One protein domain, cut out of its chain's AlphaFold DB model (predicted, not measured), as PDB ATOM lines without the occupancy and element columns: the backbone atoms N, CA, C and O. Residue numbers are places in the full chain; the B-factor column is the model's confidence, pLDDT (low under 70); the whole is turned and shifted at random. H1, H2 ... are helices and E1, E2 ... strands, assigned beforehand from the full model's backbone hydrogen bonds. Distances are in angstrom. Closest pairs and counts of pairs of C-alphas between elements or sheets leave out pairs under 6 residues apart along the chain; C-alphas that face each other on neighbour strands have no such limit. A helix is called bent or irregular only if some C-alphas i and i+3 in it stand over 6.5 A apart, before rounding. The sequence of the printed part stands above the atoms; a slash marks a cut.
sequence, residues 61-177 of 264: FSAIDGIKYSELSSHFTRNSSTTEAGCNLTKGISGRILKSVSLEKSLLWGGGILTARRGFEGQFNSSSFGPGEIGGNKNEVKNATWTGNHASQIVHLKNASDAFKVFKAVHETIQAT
ATOM      1  N   PHE A  61      38.517 -37.588  21.145       83.69
ATOM      2  CA  PHE A  61      38.445 -38.611  20.099       83.69
ATOM      3  C   PHE A  61      37.012 -38.853  19.650       83.69
ATOM      4  O   PHE A  61      36.762 -38.922  18.454       83.69
ATOM      5  N   SER A  62      36.072 -38.923  20.592       86.06
ATOM      6  CA  SER A  62      34.651 -39.065  20.275       86.06
ATOM      7  C   SER A  62      34.108 -37.836  19.544       86.06
ATOM      8  O   SER A  62      33.356 -37.986  18.589       86.06
ATOM      9  N   ALA A  63      34.522 -36.628  19.941       86.06
ATOM     10  CA  ALA A  63      34.125 -35.391  19.264       86.06
ATOM     11  C   ALA A  63      34.674 -35.318  17.829       86.06
ATOM     12  O   ALA A  63      33.957 -34.951  16.903       86.06
ATOM     13  N   ILE A  64      35.935 -35.719  17.632       86.75
ATOM     14  CA  ILE A  64      36.549 -35.862  16.307       86.75
ATOM     15  C   ILE A  64      35.797 -36.928  15.496       86.75
ATOM     16  O   ILE A  64      35.465 -36.689  14.342       86.75
ATOM     17  N   ASP A  65      35.482 -38.083  16.074       87.38
ATOM     18  CA  ASP A  65      34.767 -39.146  15.368       87.38
ATOM     19  C   ASP A  65      33.346 -38.746  14.953       87.38
ATOM     20  O   ASP A  65      32.901 -39.132  13.872       87.38
ATOM     21  N   GLY A  66      32.680 -37.918  15.761       88.75
ATOM     22  CA  GLY A  66      31.313 -37.450  15.538       88.75
ATOM     23  C   GLY A  66      31.106 -36.609  14.279       88.75
ATOM     24  O   GLY A  66      29.965 -36.415  13.871       88.75
ATOM     25  N   ILE A  67      32.173 -36.120  13.638       89.19
ATOM     26  CA  ILE A  67      32.038 -35.313  12.420       89.19
ATOM     27  C   ILE A  67      32.431 -36.063  11.144       89.19
ATOM     28  O   ILE A  67      32.519 -35.459  10.080       89.19
ATOM     29  N   LYS A  68      32.643 -37.381  11.208       91.06
ATOM     30  CA  LYS A  68      32.856 -38.217  10.016       91.06
ATOM     31  C   LYS A  68      31.618 -38.237   9.120       91.06
ATOM     32  O   LYS A  68      30.485 -38.095   9.578       91.06
ATOM     33  N   TYR A  69      31.825 -38.522   7.832       90.88
ATOM     34  CA  TYR A  69      30.720 -38.694   6.887       90.88
ATOM     35  C   TYR A  69      29.723 -39.768   7.343       90.88
ATOM     36  O   TYR A  69      28.532 -39.589   7.132       90.88
ATOM     37  N   SER A  70      30.169 -40.867   7.970       91.19
ATOM     38  CA  SER A  70      29.265 -41.921   8.462       91.19
ATOM     39  C   SER A  70      28.232 -41.378   9.449       91.19
ATOM     40  O   SER A  70      27.045 -41.660   9.291       91.19
ATOM     41  N   GLU A  71      28.680 -40.539  10.381       91.75
ATOM     42  CA  GLU A  71      27.851 -39.942  11.432       91.75
ATOM     43  C   GLU A  71      26.922 -38.860  10.878       91.75
ATOM     44  O   GLU A  71      25.775 -38.736  11.300       91.75
ATOM     45  N   LEU A  72      27.393 -38.100   9.883       88.81
ATOM     46  CA  LEU A  72      26.664 -36.955   9.332       88.81
ATOM     47  C   LEU A  72      25.909 -37.251   8.028       88.81
ATOM     48  O   LEU A  72      25.214 -36.379   7.512       88.81
ATOM     49  N   SER A  73      26.016 -38.465   7.481       87.19
ATOM     50  CA  SER A  73      25.519 -38.819   6.140       87.19
ATOM     51  C   SER A  73      24.049 -38.453   5.913       87.19
ATOM     52  O   SER A  73      23.687 -37.938   4.853       87.19
ATOM     53  N   SER A  74      23.203 -38.657   6.924       85.19
ATOM     54  CA  SER A  74      21.775 -38.334   6.882       85.19
ATOM     55  C   SER A  74      21.511 -36.832   6.699       85.19
ATOM     56  O   SER A  74      20.577 -36.462   5.985       85.19
ATOM     57  N   HIS A  75      22.368 -35.966   7.246       82.88
ATOM     58  CA  HIS A  75      22.243 -34.509   7.161       82.88
ATOM     59  C   HIS A  75      22.514 -33.961   5.756       82.88
ATOM     60  O   HIS A  75      22.053 -32.871   5.433       82.88
ATOM     61  N   PHE A  76      23.196 -34.723   4.897       80.12
ATOM     62  CA  PHE A  76      23.476 -34.316   3.516       80.12
ATOM     63  C   PHE A  76      22.384 -34.722   2.514       80.12
ATOM     64  O   PHE A  76      22.403 -34.255   1.381       80.12
ATOM     65  N   THR A  77      21.448 -35.596   2.908       65.75
ATOM     66  CA  THR A  77      20.502 -36.262   1.985       65.75
ATOM     67  C   THR A  77      19.067 -35.746   2.047       65.75
ATOM     68  O   THR A  77      18.256 -36.097   1.189       65.75
ATOM     69  N   ARG A  78      18.716 -34.935   3.052       55.19
ATOM     70  CA  ARG A  78      17.349 -34.416   3.195       55.19
ATOM     71  C   ARG A  78      17.052 -33.437   2.054       55.19
ATOM     72  O   ARG A  78      17.946 -32.718   1.632       55.19
ATOM     73  N   ASN A  79      15.797 -33.408   1.587       46.53
ATOM     74  CA  ASN A  79      15.232 -32.625   0.468       46.53
ATOM     75  C   ASN A  79      15.533 -31.106   0.425       46.53
ATOM     76  O   ASN A  79      14.968 -30.407  -0.412       46.53
ATOM     77  N   SER A  80      16.416 -30.585   1.274       45.34
ATOM     78  CA  SER A  80      17.097 -29.314   1.083       45.34
ATOM     79  C   SER A  80      17.936 -29.423  -0.184       45.34
ATOM     80  O   SER A  80      19.116 -29.787  -0.146       45.34
ATOM     81  N   SER A  81      17.333 -29.216  -1.352       45.09
ATOM     82  CA  SER A  81      18.131 -29.204  -2.559       45.09
ATOM     83  C   SER A  81      19.116 -28.041  -2.397       45.09
ATOM     84  O   SER A  81      18.788 -26.858  -2.397       45.09
ATOM     85  N   THR A  82      20.374 -28.386  -2.170       52.50
ATOM     86  CA  THR A  82      21.508 -27.457  -2.164       52.50
ATOM     87  C   THR A  82      21.589 -26.716  -3.507       52.50
ATOM     88  O   THR A  82      22.112 -25.601  -3.609       52.50
ATOM     89  N   THR A  83      20.945 -27.285  -4.529       56.94
ATOM     90  CA  THR A  83      20.548 -26.662  -5.788       56.94
ATOM     91  C   THR A  83      19.589 -25.471  -5.614       56.94
ATOM     92  O   THR A  83      19.906 -24.395  -6.125       56.94
ATOM     93  N   GLU A  84      18.472 -25.596  -4.883       64.69
ATOM     94  CA  GLU A  84      17.535 -24.490  -4.598       64.69
ATOM     95  C   GLU A  84      18.101 -23.495  -3.587       64.69
ATOM     96  O   GLU A  84      17.962 -22.290  -3.809       64.69
ATOM     97  N   ALA A  85      18.803 -23.962  -2.548       76.62
ATOM     98  CA  ALA A  85      19.477 -23.094  -1.578       76.62
ATOM     99  C   ALA A  85      20.565 -22.231  -2.242       76.62
ATOM    100  O   ALA A  85      20.870 -21.124  -1.801       76.62
ATOM    101  N   GLY A  86      21.114 -22.691  -3.372       83.31
ATOM    102  CA  GLY A  86      21.919 -21.861  -4.262       83.31
ATOM    103  C   GLY A  86      23.321 -21.539  -3.746       83.31
ATOM    104  O   GLY A  86      23.979 -20.692  -4.343       83.31
ATOM    105  N   CYS A  87      23.808 -22.223  -2.707       90.50
ATOM    106  CA  CYS A  87      25.121 -21.964  -2.115       90.50
ATOM    107  C   CYS A  87      26.250 -22.027  -3.153       90.50
ATOM    108  O   CYS A  87      26.504 -23.072  -3.752       90.50
ATOM    109  N   ASN A  88      26.952 -20.912  -3.365       92.50
ATOM    110  CA  ASN A  88      28.070 -20.856  -4.308       92.50
ATOM    111  C   ASN A  88      29.391 -21.322  -3.692       92.50
ATOM    112  O   ASN A  88      30.257 -21.755  -4.442       92.50
ATOM    113  N   LEU A  89      29.533 -21.290  -2.361       93.38
ATOM    114  CA  LEU A  89      30.790 -21.572  -1.649       93.38
ATOM    115  C   LEU A  89      31.285 -23.016  -1.778       93.38
ATOM    116  O   LEU A  89      32.453 -23.306  -1.525       93.38
ATOM    117  N   THR A  90      30.413 -23.929  -2.191       91.00
ATOM    118  CA  THR A  90      30.766 -25.333  -2.410       91.00
ATOM    119  C   THR A  90      31.019 -25.637  -3.880       91.00
ATOM    120  O   THR A  90      31.641 -26.642  -4.187       91.00
ATOM    121  N   LYS A  91      30.588 -24.789  -4.817       92.69
ATOM    122  CA  LYS A  91      30.510 -25.147  -6.238       92.69
ATOM    123  C   LYS A  91      31.826 -24.884  -6.968       92.69
ATOM    124  O   LYS A  91      32.219 -23.738  -7.173       92.69
ATOM    125  N   GLY A  92      32.468 -25.952  -7.434       93.00
ATOM    126  CA  GLY A  92      33.750 -25.906  -8.139       93.00
ATOM    127  C   GLY A  92      33.677 -25.627  -9.645       93.00
ATOM    128  O   GLY A  92      34.699 -25.708 -10.331       93.00
ATOM    129  N   ILE A  93      32.485 -25.345 -10.177       93.50
ATOM    130  CA  ILE A  93      32.253 -24.918 -11.568       93.50
ATOM    131  C   ILE A  93      32.460 -23.401 -11.746       93.50
ATOM    132  O   ILE A  93      32.472 -22.646 -10.775       93.50
ATOM    133  N   SER A  94      32.601 -22.947 -12.996       94.75
ATOM    134  CA  SER A  94      32.700 -21.516 -13.331       94.75
ATOM    135  C   SER A  94      31.417 -20.743 -12.989       94.75
ATOM    136  O   SER A  94      30.318 -21.304 -13.006       94.75
ATOM    137  N   GLY A  95      31.547 -19.449 -12.689       92.19
ATOM    138  CA  GLY A  95      30.429 -18.576 -12.322       92.19
ATOM    139  C   GLY A  95      29.892 -18.834 -10.915       92.19
ATOM    140  O   GLY A  95      28.707 -18.601 -10.663       92.19
ATOM    141  N   ARG A  96      30.726 -19.386 -10.025       93.19
ATOM    142  CA  ARG A  96      30.380 -19.717  -8.634       93.19
ATOM    143  C   ARG A  96      31.415 -19.136  -7.678       93.19
ATOM    144  O   ARG A  96      31.450 -17.919  -7.549       93.19
ATOM    145  N   ILE A  97      32.260 -19.964  -7.050       92.88
ATOM    146  CA  ILE A  97      33.387 -19.499  -6.218       92.88
ATOM    147  C   ILE A  97      34.288 -18.575  -7.040       92.88
ATOM    148  O   ILE A  97      34.641 -17.483  -6.612       92.88
ATOM    149  N   LEU A  98      34.622 -19.013  -8.255       93.81
ATOM    150  CA  LEU A  98      35.360 -18.229  -9.232       93.81
ATOM    151  C   LEU A  98      34.405 -17.787 -10.344       93.81
ATOM    152  O   LEU A  98      33.638 -18.585 -10.885       93.81
ATOM    153  N   LYS A  99      34.452 -16.497 -10.690       93.31
ATOM    154  CA  LYS A  99      33.505 -15.881 -11.632       93.31
ATOM    155  C   LYS A  99      33.647 -16.404 -13.063       93.31
ATOM    156  O   LYS A  99      32.639 -16.590 -13.734       93.31
ATOM    157  N   SER A 100      34.877 -16.623 -13.529       94.38
ATOM    158  CA  SER A 100      35.158 -16.851 -14.959       94.38
ATOM    159  C   SER A 100      35.781 -18.207 -15.278       94.38
ATOM    160  O   SER A 100      35.794 -18.612 -16.437       94.38
ATOM    161  N   VAL A 101      36.278 -18.928 -14.276       95.06
ATOM    162  CA  VAL A 101      36.929 -20.231 -14.452       95.06
ATOM    163  C   VAL A 101      36.424 -21.211 -13.403       95.06
ATOM    164  O   VAL A 101      35.915 -20.807 -12.365       95.06
ATOM    165  N   SER A 102      36.538 -22.509 -13.677       94.94
ATOM    166  CA  SER A 102      36.325 -23.534 -12.646       94.94
ATOM    167  C   SER A 102      37.532 -23.609 -11.715       94.94
ATOM    168  O   SER A 102      38.606 -23.109 -12.049       94.94
ATOM    169  N   LEU A 103      37.374 -24.283 -10.577       93.00
ATOM    170  CA  LEU A 103      38.512 -24.601  -9.725       93.00
ATOM    171  C   LEU A 103      39.558 -25.407 -10.511       93.00
ATOM    172  O   LEU A 103      39.223 -26.384 -11.182       93.00
ATOM    173  N   GLU A 104      40.822 -25.002 -10.428       90.88
ATOM    174  CA  GLU A 104      41.941 -25.773 -10.983       90.88
ATOM    175  C   GLU A 104      42.329 -26.921 -10.042       90.88
ATOM    176  O   GLU A 104      42.576 -28.046 -10.476       90.88
ATOM    177  N   LYS A 105      42.328 -26.635  -8.737       90.56
ATOM    178  CA  LYS A 105      42.618 -27.571  -7.647       90.56
ATOM    179  C   LYS A 105      41.453 -27.618  -6.668       90.56
ATOM    180  O   LYS A 105      40.604 -26.733  -6.661       90.56
ATOM    181  N   SER A 106      41.427 -28.649  -5.833       90.88
ATOM    182  CA  SER A 106      40.414 -28.780  -4.792       90.88
ATOM    183  C   SER A 106      40.477 -27.625  -3.791       90.88
ATOM    184  O   SER A 106      41.563 -27.233  -3.363       90.88
ATOM    185  N   LEU A 107      39.313 -27.125  -3.389       93.06
ATOM    186  CA  LEU A 107      39.149 -26.221  -2.259       93.06
ATOM    187  C   LEU A 107      38.893 -27.042  -0.991       93.06
ATOM    188  O   LEU A 107      38.077 -27.966  -1.010       93.06
ATOM    189  N   LEU A 108      39.588 -26.695   0.092       93.50
ATOM    190  CA  LEU A 108      39.539 -27.401   1.370       93.50
ATOM    191  C   LEU A 108      38.897 -26.506   2.432       93.50
ATOM    192  O   LEU A 108      39.524 -25.573   2.929       93.50
ATOM    193  N   TRP A 109      37.662 -26.812   2.803       94.25
ATOM    194  CA  TRP A 109      36.977 -26.191   3.932       94.25
ATOM    195  C   TRP A 109      37.268 -26.965   5.216       94.25
ATOM    196  O   TRP A 109      37.397 -28.193   5.196       94.25
ATOM    197  N   GLY A 110      37.424 -26.252   6.335       91.81
ATOM    198  CA  GLY A 110      37.757 -26.875   7.621       91.81
ATOM    199  C   GLY A 110      39.042 -27.707   7.556       91.81
ATOM    200  O   GLY A 110      39.103 -28.790   8.118       91.81
ATOM    201  N   GLY A 111      40.036 -27.263   6.778       90.81
ATOM    202  CA  GLY A 111      41.295 -27.984   6.563       90.81
ATOM    203  C   GLY A 111      41.153 -29.369   5.922       90.81
ATOM    204  O   GLY A 111      42.043 -30.192   6.111       90.81
ATOM    205  N   GLY A 112      40.068 -29.618   5.182       91.44
ATOM    206  CA  GLY A 112      39.834 -30.858   4.434       91.44
ATOM    207  C   GLY A 112      38.576 -31.625   4.833       91.44
ATOM    208  O   GLY A 112      38.256 -32.610   4.173       91.44
ATOM    209  N   ILE A 113      37.847 -31.158   5.852       92.44
ATOM    210  CA  ILE A 113      36.572 -31.745   6.290       92.44
ATOM    211  C   ILE A 113      35.563 -31.781   5.150       92.44
ATOM    212  O   ILE A 113      34.972 -32.825   4.903       92.44
ATOM    213  N   LEU A 114      35.424 -30.670   4.424       93.06
ATOM    214  CA  LEU A 114      34.710 -30.618   3.154       93.06
ATOM    215  C   LEU A 114      35.704 -30.259   2.051       93.06
ATOM    216  O   LEU A 114      36.323 -29.197   2.063       93.06
ATOM    217  N   THR A 115      35.824 -31.139   1.067       93.06
ATOM    218  CA  THR A 115      36.673 -30.942  -0.105       93.06
ATOM    219  C   THR A 115      35.799 -30.792  -1.344       93.06
ATOM    220  O   THR A 115      35.090 -31.721  -1.717       93.06
ATOM    221  N   ALA A 116      35.875 -29.641  -2.014       92.50
ATOM    222  CA  ALA A 116      35.178 -29.384  -3.273       92.50
ATOM    223  C   ALA A 116      36.174 -29.358  -4.435       92.50
ATOM    224  O   ALA A 116      37.161 -28.624  -4.405       92.50
ATOM    225  N   ARG A 117      35.932 -30.160  -5.470       92.19
ATOM    226  CA  ARG A 117      36.808 -30.295  -6.640       92.19
ATOM    227  C   ARG A 117      36.221 -29.563  -7.844       92.19
ATOM    228  O   ARG A 117      35.068 -29.121  -7.854       92.19
ATOM    229  N   ARG A 118      37.031 -29.468  -8.900       91.81
ATOM    230  CA  ARG A 118      36.584 -29.013 -10.219       91.81
ATOM    231  C   ARG A 118      35.335 -29.783 -10.650       91.81
ATOM    232  O   ARG A 118      35.295 -31.001 -10.539       91.81
ATOM    233  N   GLY A 119      34.341 -29.073 -11.178       89.19
ATOM    234  CA  GLY A 119      33.135 -29.712 -11.708       89.19
ATOM    235  C   GLY A 119      32.071 -30.040 -10.661       89.19
ATOM    236  O   GLY A 119      31.026 -30.570 -11.022       89.19
ATOM    237  N   PHE A 120      32.286 -29.730  -9.377       91.44
ATOM    238  CA  PHE A 120      31.224 -29.912  -8.391       91.44
ATOM    239  C   PHE A 120      30.142 -28.842  -8.542       91.44
ATOM    240  O   PHE A 120      30.402 -27.648  -8.399       91.44
ATOM    241  N   GLU A 121      28.913 -29.274  -8.809       90.00
ATOM    242  CA  GLU A 121      27.770 -28.383  -9.030       90.00
ATOM    243  C   GLU A 121      27.042 -27.993  -7.740       90.00
ATOM    244  O   GLU A 121      26.103 -27.196  -7.783       90.00
ATOM    245  N   GLY A 122      27.487 -28.517  -6.592       87.75
ATOM    246  CA  GLY A 122      26.871 -28.264  -5.290       87.75
ATOM    247  C   GLY A 122      25.701 -29.188  -4.979       87.75
ATOM    248  O   GLY A 122      24.844 -28.792  -4.204       87.75
ATOM    249  N   GLN A 123      25.640 -30.374  -5.593       86.69
ATOM    250  CA  GLN A 123      24.614 -31.378  -5.314       86.69
ATOM    251  C   GLN A 123      25.158 -32.403  -4.312       86.69
ATOM    252  O   GLN A 123      26.152 -33.065  -4.575       86.69
ATOM    253  N   PHE A 124      24.511 -32.558  -3.163       85.75
ATOM    254  CA  PHE A 124      24.964 -33.476  -2.113       85.75
ATOM    255  C   PHE A 124      24.244 -34.827  -2.218       85.75
ATOM    256  O   PHE A 124      23.466 -35.215  -1.358       85.75
ATOM    257  N   ASN A 125      24.471 -35.545  -3.318       84.75
ATOM    258  CA  ASN A 125      23.892 -36.871  -3.553       84.75
ATOM    259  C   ASN A 125      24.980 -37.943  -3.663       84.75
ATOM    260  O   ASN A 125      26.144 -37.646  -3.920       84.75
ATOM    261  N   SER A 126      24.589 -39.210  -3.541       84.06
ATOM    262  CA  SER A 126      25.517 -40.344  -3.565       84.06
ATOM    263  C   SER A 126      26.258 -40.538  -4.889       84.06
ATOM    264  O   SER A 126      27.145 -41.386  -4.944       84.06
ATOM    265  N   SER A 127      25.936 -39.805  -5.965       85.50
ATOM    266  CA  SER A 127      26.666 -39.863  -7.237       85.50
ATOM    267  C   SER A 127      27.787 -38.824  -7.316       85.50
ATOM    268  O   SER A 127      28.838 -39.146  -7.867       85.50
ATOM    269  N   SER A 128      27.637 -37.659  -6.679       87.31
ATOM    270  CA  SER A 128      28.579 -36.528  -6.770       87.31
ATOM    271  C   SER A 128      29.260 -36.138  -5.450       87.31
ATOM    272  O   SER A 128      30.326 -35.519  -5.488       87.31
ATOM    273  N   PHE A 129      28.705 -36.573  -4.316       90.25
ATOM    274  CA  PHE A 129      29.199 -36.356  -2.959       90.25
ATOM    275  C   PHE A 129      29.278 -37.670  -2.157       90.25
ATOM    276  O   PHE A 129      28.551 -38.628  -2.435       90.25
ATOM    277  N   GLY A 130      30.195 -37.752  -1.195       90.81
ATOM    278  CA  GLY A 130      30.394 -38.951  -0.381       90.81
ATOM    279  C   GLY A 130      31.589 -38.850   0.569       90.81
ATOM    280  O   GLY A 130      32.177 -37.773   0.694       90.81
ATOM    281  N   PRO A 131      31.967 -39.958   1.225       91.38
ATOM    282  CA  PRO A 131      33.154 -39.995   2.070       91.38
ATOM    283  C   PRO A 131      34.430 -39.895   1.218       91.38
ATOM    284  O   PRO A 131      34.489 -40.475   0.136       91.38
ATOM    285  N   GLY A 132      35.458 -39.195   1.703       89.50
ATOM    286  CA  GLY A 132      36.770 -39.146   1.053       89.50
ATOM    287  C   GLY A 132      37.765 -38.193   1.717       89.50
ATOM    288  O   GLY A 132      37.377 -37.244   2.393       89.50
ATOM    289  N   GLU A 133      39.057 -38.436   1.484       87.62
ATOM    290  CA  GLU A 133      40.170 -37.710   2.115       87.62
ATOM    291  C   GLU A 133      40.873 -36.724   1.174       87.62
ATOM    292  O   GLU A 133      40.732 -36.769  -0.057       87.62
ATOM    293  N   ILE A 134      41.689 -35.844   1.763       83.56
ATOM    294  CA  ILE A 134      42.581 -34.948   1.019       83.56
ATOM    295  C   ILE A 134      43.539 -35.801   0.178       83.56
ATOM    296  O   ILE A 134      44.248 -36.658   0.691       83.56
ATOM    297  N   GLY A 135      43.566 -35.578  -1.137       73.00
ATOM    298  CA  GLY A 135      44.396 -36.383  -2.040       73.00
ATOM    299  C   GLY A 135      43.843 -37.784  -2.333       73.00
ATOM    300  O   GLY A 135      44.555 -38.587  -2.937       73.00
ATOM    301  N   GLY A 136      42.587 -38.061  -1.956       67.38
ATOM    302  CA  GLY A 136      41.852 -39.267  -2.337       67.38
ATOM    303  C   GLY A 136      41.884 -39.540  -3.844       67.38
ATOM    304  O   GLY A 136      42.149 -38.653  -4.663       67.38
ATOM    305  N   ASN A 137      41.657 -40.804  -4.201       55.22
ATOM    306  CA  ASN A 137      41.965 -41.363  -5.515       55.22
ATOM    307  C   ASN A 137      41.393 -40.494  -6.653       55.22
ATOM    308  O   ASN A 137      40.195 -40.219  -6.685       55.22
ATOM    309  N   LYS A 138      42.222 -40.087  -7.626       56.47
ATOM    310  CA  LYS A 138      41.775 -39.278  -8.788       56.47
ATOM    311  C   LYS A 138      40.713 -39.987  -9.643       56.47
ATOM    312  O   LYS A 138      40.053 -39.345 -10.450       56.47
ATOM    313  N   ASN A 139      40.575 -41.297  -9.448       53.31
ATOM    314  CA  ASN A 139      39.592 -42.156 -10.098       53.31
ATOM    315  C   ASN A 139      38.244 -42.191  -9.356       53.31
ATOM    316  O   ASN A 139      37.296 -42.796  -9.851       53.31
ATOM    317  N   GLU A 140      38.132 -41.573  -8.174       61.53
ATOM    318  CA  GLU A 140      36.831 -41.352  -7.549       61.53
ATOM    319  C   GLU A 140      36.031 -40.350  -8.376       61.53
ATOM    320  O   GLU A 140      36.411 -39.192  -8.530       61.53
ATOM    321  N   VAL A 141      34.868 -40.802  -8.842       68.38
ATOM    322  CA  VAL A 141      33.892 -40.025  -9.627       68.38
ATOM    323  C   VAL A 141      33.298 -38.850  -8.826       68.38
ATOM    324  O   VAL A 141      32.599 -37.998  -9.367       68.38
ATOM    325  N   LYS A 142      33.552 -38.796  -7.515       83.06
ATOM    326  CA  LYS A 142      33.007 -37.782  -6.614       83.06
ATOM    327  C   LYS A 142      33.741 -36.455  -6.785       83.06
ATOM    328  O   LYS A 142      34.950 -36.353  -6.568       83.06
ATOM    329  N   ASN A 143      32.975 -35.425  -7.130       89.31
ATOM    330  CA  ASN A 143      33.487 -34.066  -7.286       89.31
ATOM    331  C   ASN A 143      33.509 -33.302  -5.956       89.31
ATOM    332  O   ASN A 143      34.156 -32.262  -5.871       89.31
ATOM    333  N   ALA A 144      32.869 -33.813  -4.906       91.69
ATOM    334  CA  ALA A 144      33.088 -33.344  -3.548       91.69
ATOM    335  C   ALA A 144      33.104 -34.502  -2.558       91.69
ATOM    336  O   ALA A 144      32.453 -35.526  -2.767       91.69
ATOM    337  N   THR A 145      33.854 -34.332  -1.478       92.62
ATOM    338  CA  THR A 145      33.964 -35.331  -0.420       92.62
ATOM    339  C   THR A 145      33.870 -34.674   0.943       92.62
ATOM    340  O   THR A 145      34.335 -33.550   1.139       92.62
ATOM    341  N   TRP A 146      33.277 -35.395   1.882       92.75
ATOM    342  CA  TRP A 146      33.409 -35.129   3.302       92.75
ATOM    343  C   TRP A 146      34.354 -36.160   3.904       92.75
ATOM    344  O   TRP A 146      34.327 -37.321   3.502       92.75
ATOM    345  N   THR A 147      35.181 -35.756   4.856       91.12
ATOM    346  CA  THR A 147      36.140 -36.644   5.530       91.12
ATOM    347  C   THR A 147      35.495 -37.951   6.019       91.12
ATOM    348  O   THR A 147      34.432 -37.970   6.651       91.12
ATOM    349  N   GLY A 148      36.128 -39.071   5.675       88.00
ATOM    350  CA  GLY A 148      35.734 -40.409   6.110       88.00
ATOM    351  C   GLY A 148      36.464 -40.843   7.383       88.00
ATOM    352  O   GLY A 148      35.894 -41.558   8.205       88.00
ATOM    353  N   ASN A 149      37.714 -40.408   7.569       75.25
ATOM    354  CA  ASN A 149      38.565 -40.737   8.703       75.25
ATOM    355  C   ASN A 149      39.313 -39.501   9.224       75.25
ATOM    356  O   ASN A 149      40.100 -38.860   8.531       75.25
ATOM    357  N   HIS A 150      39.085 -39.191  10.494       70.94
ATOM    358  CA  HIS A 150      39.052 -37.806  10.928       70.94
ATOM    359  C   HIS A 150      40.351 -37.287  11.568       70.94
ATOM    360  O   HIS A 150      40.589 -36.083  11.629       70.94
ATOM    361  N   ALA A 151      41.239 -38.179  12.012       62.06
ATOM    362  CA  ALA A 151      42.425 -37.769  12.766       62.06
ATOM    363  C   ALA A 151      43.718 -37.734  11.945       62.06
ATOM    364  O   ALA A 151      44.607 -36.961  12.268       62.06
ATOM    365  N   SER A 152      43.888 -38.574  10.923       70.12
ATOM    366  CA  SER A 152      45.218 -38.775  10.322       70.12
ATOM    367  C   SER A 152      45.526 -37.861   9.136       70.12
ATOM    368  O   SER A 152      46.700 -37.651   8.835       70.12
ATOM    369  N   GLN A 153      44.503 -37.314   8.476       79.00
ATOM    370  CA  GLN A 153      44.646 -36.572   7.214       79.00
ATOM    371  C   GLN A 153      44.416 -35.061   7.379       79.00
ATOM    372  O   GLN A 153      44.981 -34.262   6.633       79.00
ATOM    373  N   ILE A 154      43.637 -34.648   8.384       87.56
ATOM    374  CA  ILE A 154      43.368 -33.238   8.679       87.56
ATOM    375  C   ILE A 154      44.412 -32.736   9.680       87.56
ATOM    376  O   ILE A 154      44.363 -33.054  10.866       87.56
ATOM    377  N   VAL A 155      45.368 -31.937   9.197       89.00
ATOM    378  CA  VAL A 155      46.597 -31.575   9.935       89.00
ATOM    379  C   VAL A 155      46.325 -31.019  11.335       89.00
ATOM    380  O   VAL A 155      46.970 -31.427  12.297       89.00
ATOM    381  N   HIS A 156      45.372 -30.098  11.474       87.50
ATOM    382  CA  HIS A 156      45.105 -29.457  12.762       87.50
ATOM    383  C   HIS A 156      44.444 -30.415  13.764       87.50
ATOM    384  O   HIS A 156      44.786 -30.386  14.943       87.50
ATOM    385  N   LEU A 157      43.576 -31.321  13.302       89.00
ATOM    386  CA  LEU A 157      42.972 -32.350  14.152       89.00
ATOM    387  C   LEU A 157      43.980 -33.426  14.539       89.00
ATOM    388  O   LEU A 157      44.005 -33.850  15.693       89.00
ATOM    389  N   LYS A 158      44.860 -33.810  13.607       88.56
ATOM    390  CA  LYS A 158      45.980 -34.711  13.878       88.56
ATOM    391  C   LYS A 158      46.863 -34.160  14.986       88.56
ATOM    392  O   LYS A 158      47.110 -34.838  15.977       88.56
ATOM    393  N   ASN A 159      47.313 -32.918  14.827       90.44
ATOM    394  CA  ASN A 159      48.217 -32.281  15.775       90.44
ATOM    395  C   ASN A 159      47.562 -32.125  17.154       90.44
ATOM    396  O   ASN A 159      48.208 -32.404  18.160       90.44
ATOM    397  N   ALA A 160      46.280 -31.745  17.208       88.31
ATOM    398  CA  ALA A 160      45.530 -31.671  18.461       88.31
ATOM    399  C   ALA A 160      45.385 -33.049  19.126       88.31
ATOM    400  O   ALA A 160      45.641 -33.190  20.320       88.31
ATOM    401  N   SER A 161      45.030 -34.078  18.350       88.44
ATOM    402  CA  SER A 161      44.896 -35.453  18.836       88.44
ATOM    403  C   SER A 161      46.217 -35.993  19.382       88.44
ATOM    404  O   SER A 161      46.251 -36.542  20.481       88.44
ATOM    405  N   ASP A 162      47.318 -35.808  18.654       90.12
ATOM    406  CA  ASP A 162      48.638 -36.280  19.067       90.12
ATOM    407  C   ASP A 162      49.136 -35.538  20.315       90.12
ATOM    408  O   ASP A 162      49.612 -36.175  21.255       90.12
ATOM    409  N   ALA A 163      48.948 -34.216  20.386       90.12
ATOM    410  CA  ALA A 163      49.273 -33.438  21.582       90.12
ATOM    411  C   ALA A 163      48.454 -33.890  22.803       90.12
ATOM    412  O   ALA A 163      49.004 -34.037  23.896       90.12
ATOM    413  N   PHE A 164      47.159 -34.170  22.623       88.38
ATOM    414  CA  PHE A 164      46.293 -34.641  23.701       88.38
ATOM    415  C   PHE A 164      46.682 -36.043  24.197       88.38
ATOM    416  O   PHE A 164      46.671 -36.288  25.402       88.38
ATOM    417  N   LYS A 165      47.106 -36.951  23.304       89.19
ATOM    418  CA  LYS A 165      47.655 -38.265  23.702       89.19
ATOM    419  C   LYS A 165      48.896 -38.117  24.570       89.19
ATOM    420  O   LYS A 165      48.992 -38.774  25.601       89.19
ATOM    421  N   VAL A 166      49.831 -37.257  24.158       91.38
ATOM    422  CA  VAL A 166      51.060 -36.998  24.923       91.38
ATOM    423  C   VAL A 166      50.716 -36.432  26.297       91.38
ATOM    424  O   VAL A 166      51.232 -36.912  27.302       91.38
ATOM    425  N   PHE A 167      49.800 -35.463  26.353       88.31
ATOM    426  CA  PHE A 167      49.329 -34.898  27.613       88.31
ATOM    427  C   PHE A 167      48.723 -35.966  28.537       88.31
ATOM    428  O   PHE A 167      49.108 -36.058  29.703       88.31
ATOM    429  N   LYS A 168      47.834 -36.817  28.012       87.56
ATOM    430  CA  LYS A 168      47.188 -37.884  28.783       87.56
ATOM    431  C   LYS A 168      48.193 -38.908  29.320       87.56
ATOM    432  O   LYS A 168      48.118 -39.264  30.490       87.56
ATOM    433  N   ALA A 169      49.176 -39.309  28.516       89.88
ATOM    434  CA  ALA A 169      50.224 -40.231  28.954       89.88
ATOM    435  C   ALA A 169      51.077 -39.646  30.096       89.88
ATOM    436  O   ALA A 169      51.415 -40.344  31.055       89.88
ATOM    437  N   VAL A 170      51.399 -38.349  30.028       93.19
ATOM    438  CA  VAL A 170      52.105 -37.650  31.114       93.19
ATOM    439  C   VAL A 170      51.241 -37.592  32.374       93.19
ATOM    440  O   VAL A 170      51.747 -37.855  33.463       93.19
ATOM    441  N   HIS A 171      49.947 -37.294  32.239       85.88
ATOM    442  CA  HIS A 171      49.007 -37.289  33.360       85.88
ATOM    443  C   HIS A 171      48.929 -38.659  34.050       85.88
ATOM    444  O   HIS A 171      49.103 -38.741  35.262       85.88
ATOM    445  N   GLU A 172      48.742 -39.737  33.285       90.69
ATOM    446  CA  GLU A 172      48.699 -41.115  33.801       90.69
ATOM    447  C   GLU A 172      50.006 -41.502  34.510       90.69
ATOM    448  O   GLU A 172      49.979 -42.110  35.578       90.69
ATOM    449  N   THR A 173      51.157 -41.084  33.972       92.25
ATOM    450  CA  THR A 173      52.469 -41.322  34.600       92.25
ATOM    451  C   THR A 173      52.593 -40.603  35.946       92.25
ATOM    452  O   THR A 173      53.080 -41.178  36.922       92.25
ATOM    453  N   ILE A 174      52.154 -39.342  36.015       87.06
ATOM    454  CA  ILE A 174      52.163 -38.566  37.261       87.06
ATOM    455  C   ILE A 174      51.231 -39.210  38.288       87.06
ATOM    456  O   ILE A 174      51.636 -39.381  39.434       87.06
ATOM    457  N   GLN A 175      50.025 -39.601  37.877       86.94
ATOM    458  CA  GLN A 175      49.057 -40.252  38.755       86.94
ATOM    459  C   GLN A 175      49.616 -41.554  39.342       86.94
ATOM    460  O   GLN A 175      49.630 -41.705  40.560       86.94
ATOM    461  N   ALA A 176      50.175 -42.435  38.508       90.44
ATOM    462  CA  ALA A 176      50.785 -43.683  38.970       90.44
ATOM    463  C   ALA A 176      51.955 -43.447  39.945       90.44
ATOM    464  O   ALA A 176      52.140 -44.200  40.896       90.44
ATOM    465  N   THR A 177      52.736 -42.382  39.732       86.56
ATOM    466  CA  THR A 177      53.836 -42.016  40.639       86.56
ATOM    467  C   THR A 177      53.311 -41.547  41.997       86.56
ATOM    468  O   THR A 177      53.873 -41.900  43.029       86.56
TER     469      THR A 177
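AT A GLANCE: This is residues 61 to 177 of the 264 residues of an uncharacterized protein of Trypanosoma congolense (strain IL3000) (UniProt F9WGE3). A small, twisted sheet of four short strands has the short helix H2 over its edge strand E3, long loops make up much of the rest of the body, and one long straight helix, H4, leads away from it as an arm. The arm makes much of the length: residues 166 to 177 of H4 stick out free, while the little helix H1 lies near H4 at Ser 161. The printed part has 117 residues, with four named helices and four named strands in the order H1 H2 H3 E1 E2 E3 E4 H4; the sheet runs E1 E2 E4 E3 and is mixed. The class is mixed, helices and strands, though under half of the residues, 52 of 117, are in named elements. The whole is loose, with a radius of gyration of the C-alphas of 17.5 A and spans of 63 by 30 by 25 A.

HOW THE PARTS SIT: In the sheet, E1, residues 107 to 109, and E2, residues 114 to 116, form a hairpin of antiparallel neighbours at 161 degrees. N 107 and O 116 are 2.8 A apart, and N 116 and O 107 are 2.9 A apart, within hydrogen-bond range. E4, residues 144 to 146, is the antiparallel neighbour of E2 at 172 degrees, with N 115 and O 145 within hydrogen-bond range at 2.8 A. E3, residues 129 to 131, is the parallel neighbour of E4 at 36 degrees, with N 146 and O 130 within hydrogen-bond range at 2.9 A. E1 and E3 are the edge strands, and from edge to edge the strands' lines turn by 62 degrees. H2, residues 69 to 76, is on the sheet, with 15 pairs of C-alphas within 10 A. Only just enough of the sheet lies near it for a local plane, 6 C-alphas; its height over the sheet is 8.9 A. It lies over E3 and runs along the strands, at 4 degrees to E3 on the local plane; the closest C-alphas of the two, those of Tyr 69 and Pro 131, are 5.6 A apart. H2 is irregular: C-alphas 71 and 74 are 7.8 A apart. H1, residues 61 to 65, and H4, residues 155 to 177, are close but not clearly touching; their closest C-alphas, those of Phe 61 and Ser 161, are 7.3 A apart. H4 is not on the sheet, and it is apart from H2. H3, residues 82 to 85, is not on the sheet and is apart from H2. In H1 and H4 every O i to N i+4 pair is within hydrogen-bond range; in H2 it is 1 of 4, beside 3 of 5 O i to N i+3 pairs, and H3 is too short for an O i to N i+4 pair.

IN THESE COORDINATES: H4 measures 33.2 A from first to last C-alpha; C-alpha 155 is at (46.597, -31.575, 9.935), and C-alpha 177 is at (53.836, -42.016, 40.639). H2 measures 9.1 A, H1 6.0 A and H3 4.8 A. H1 begins with C-alpha 61 at (38.445, -38.611, 20.099). E1 and E2 are each 6.6 A long, E4 7.1 A and E3 7.4 A.

THE WHOLE: The C-alphas farthest apart, those of Ser 100 and Thr 177, are 63.8 A apart. Without residues 166 to 177 the body has 105 residues and spans 45 by 30 by 24 A. The printed part has no cut. The links H3 to E1, E2 to E3 and E3 to E4 are long, at 21, 12 and 12 residues. The mean pLDDT of the printed part is 84.8; it is under 70 at residues 77 to 84, residues 136 to 141 and residue 151.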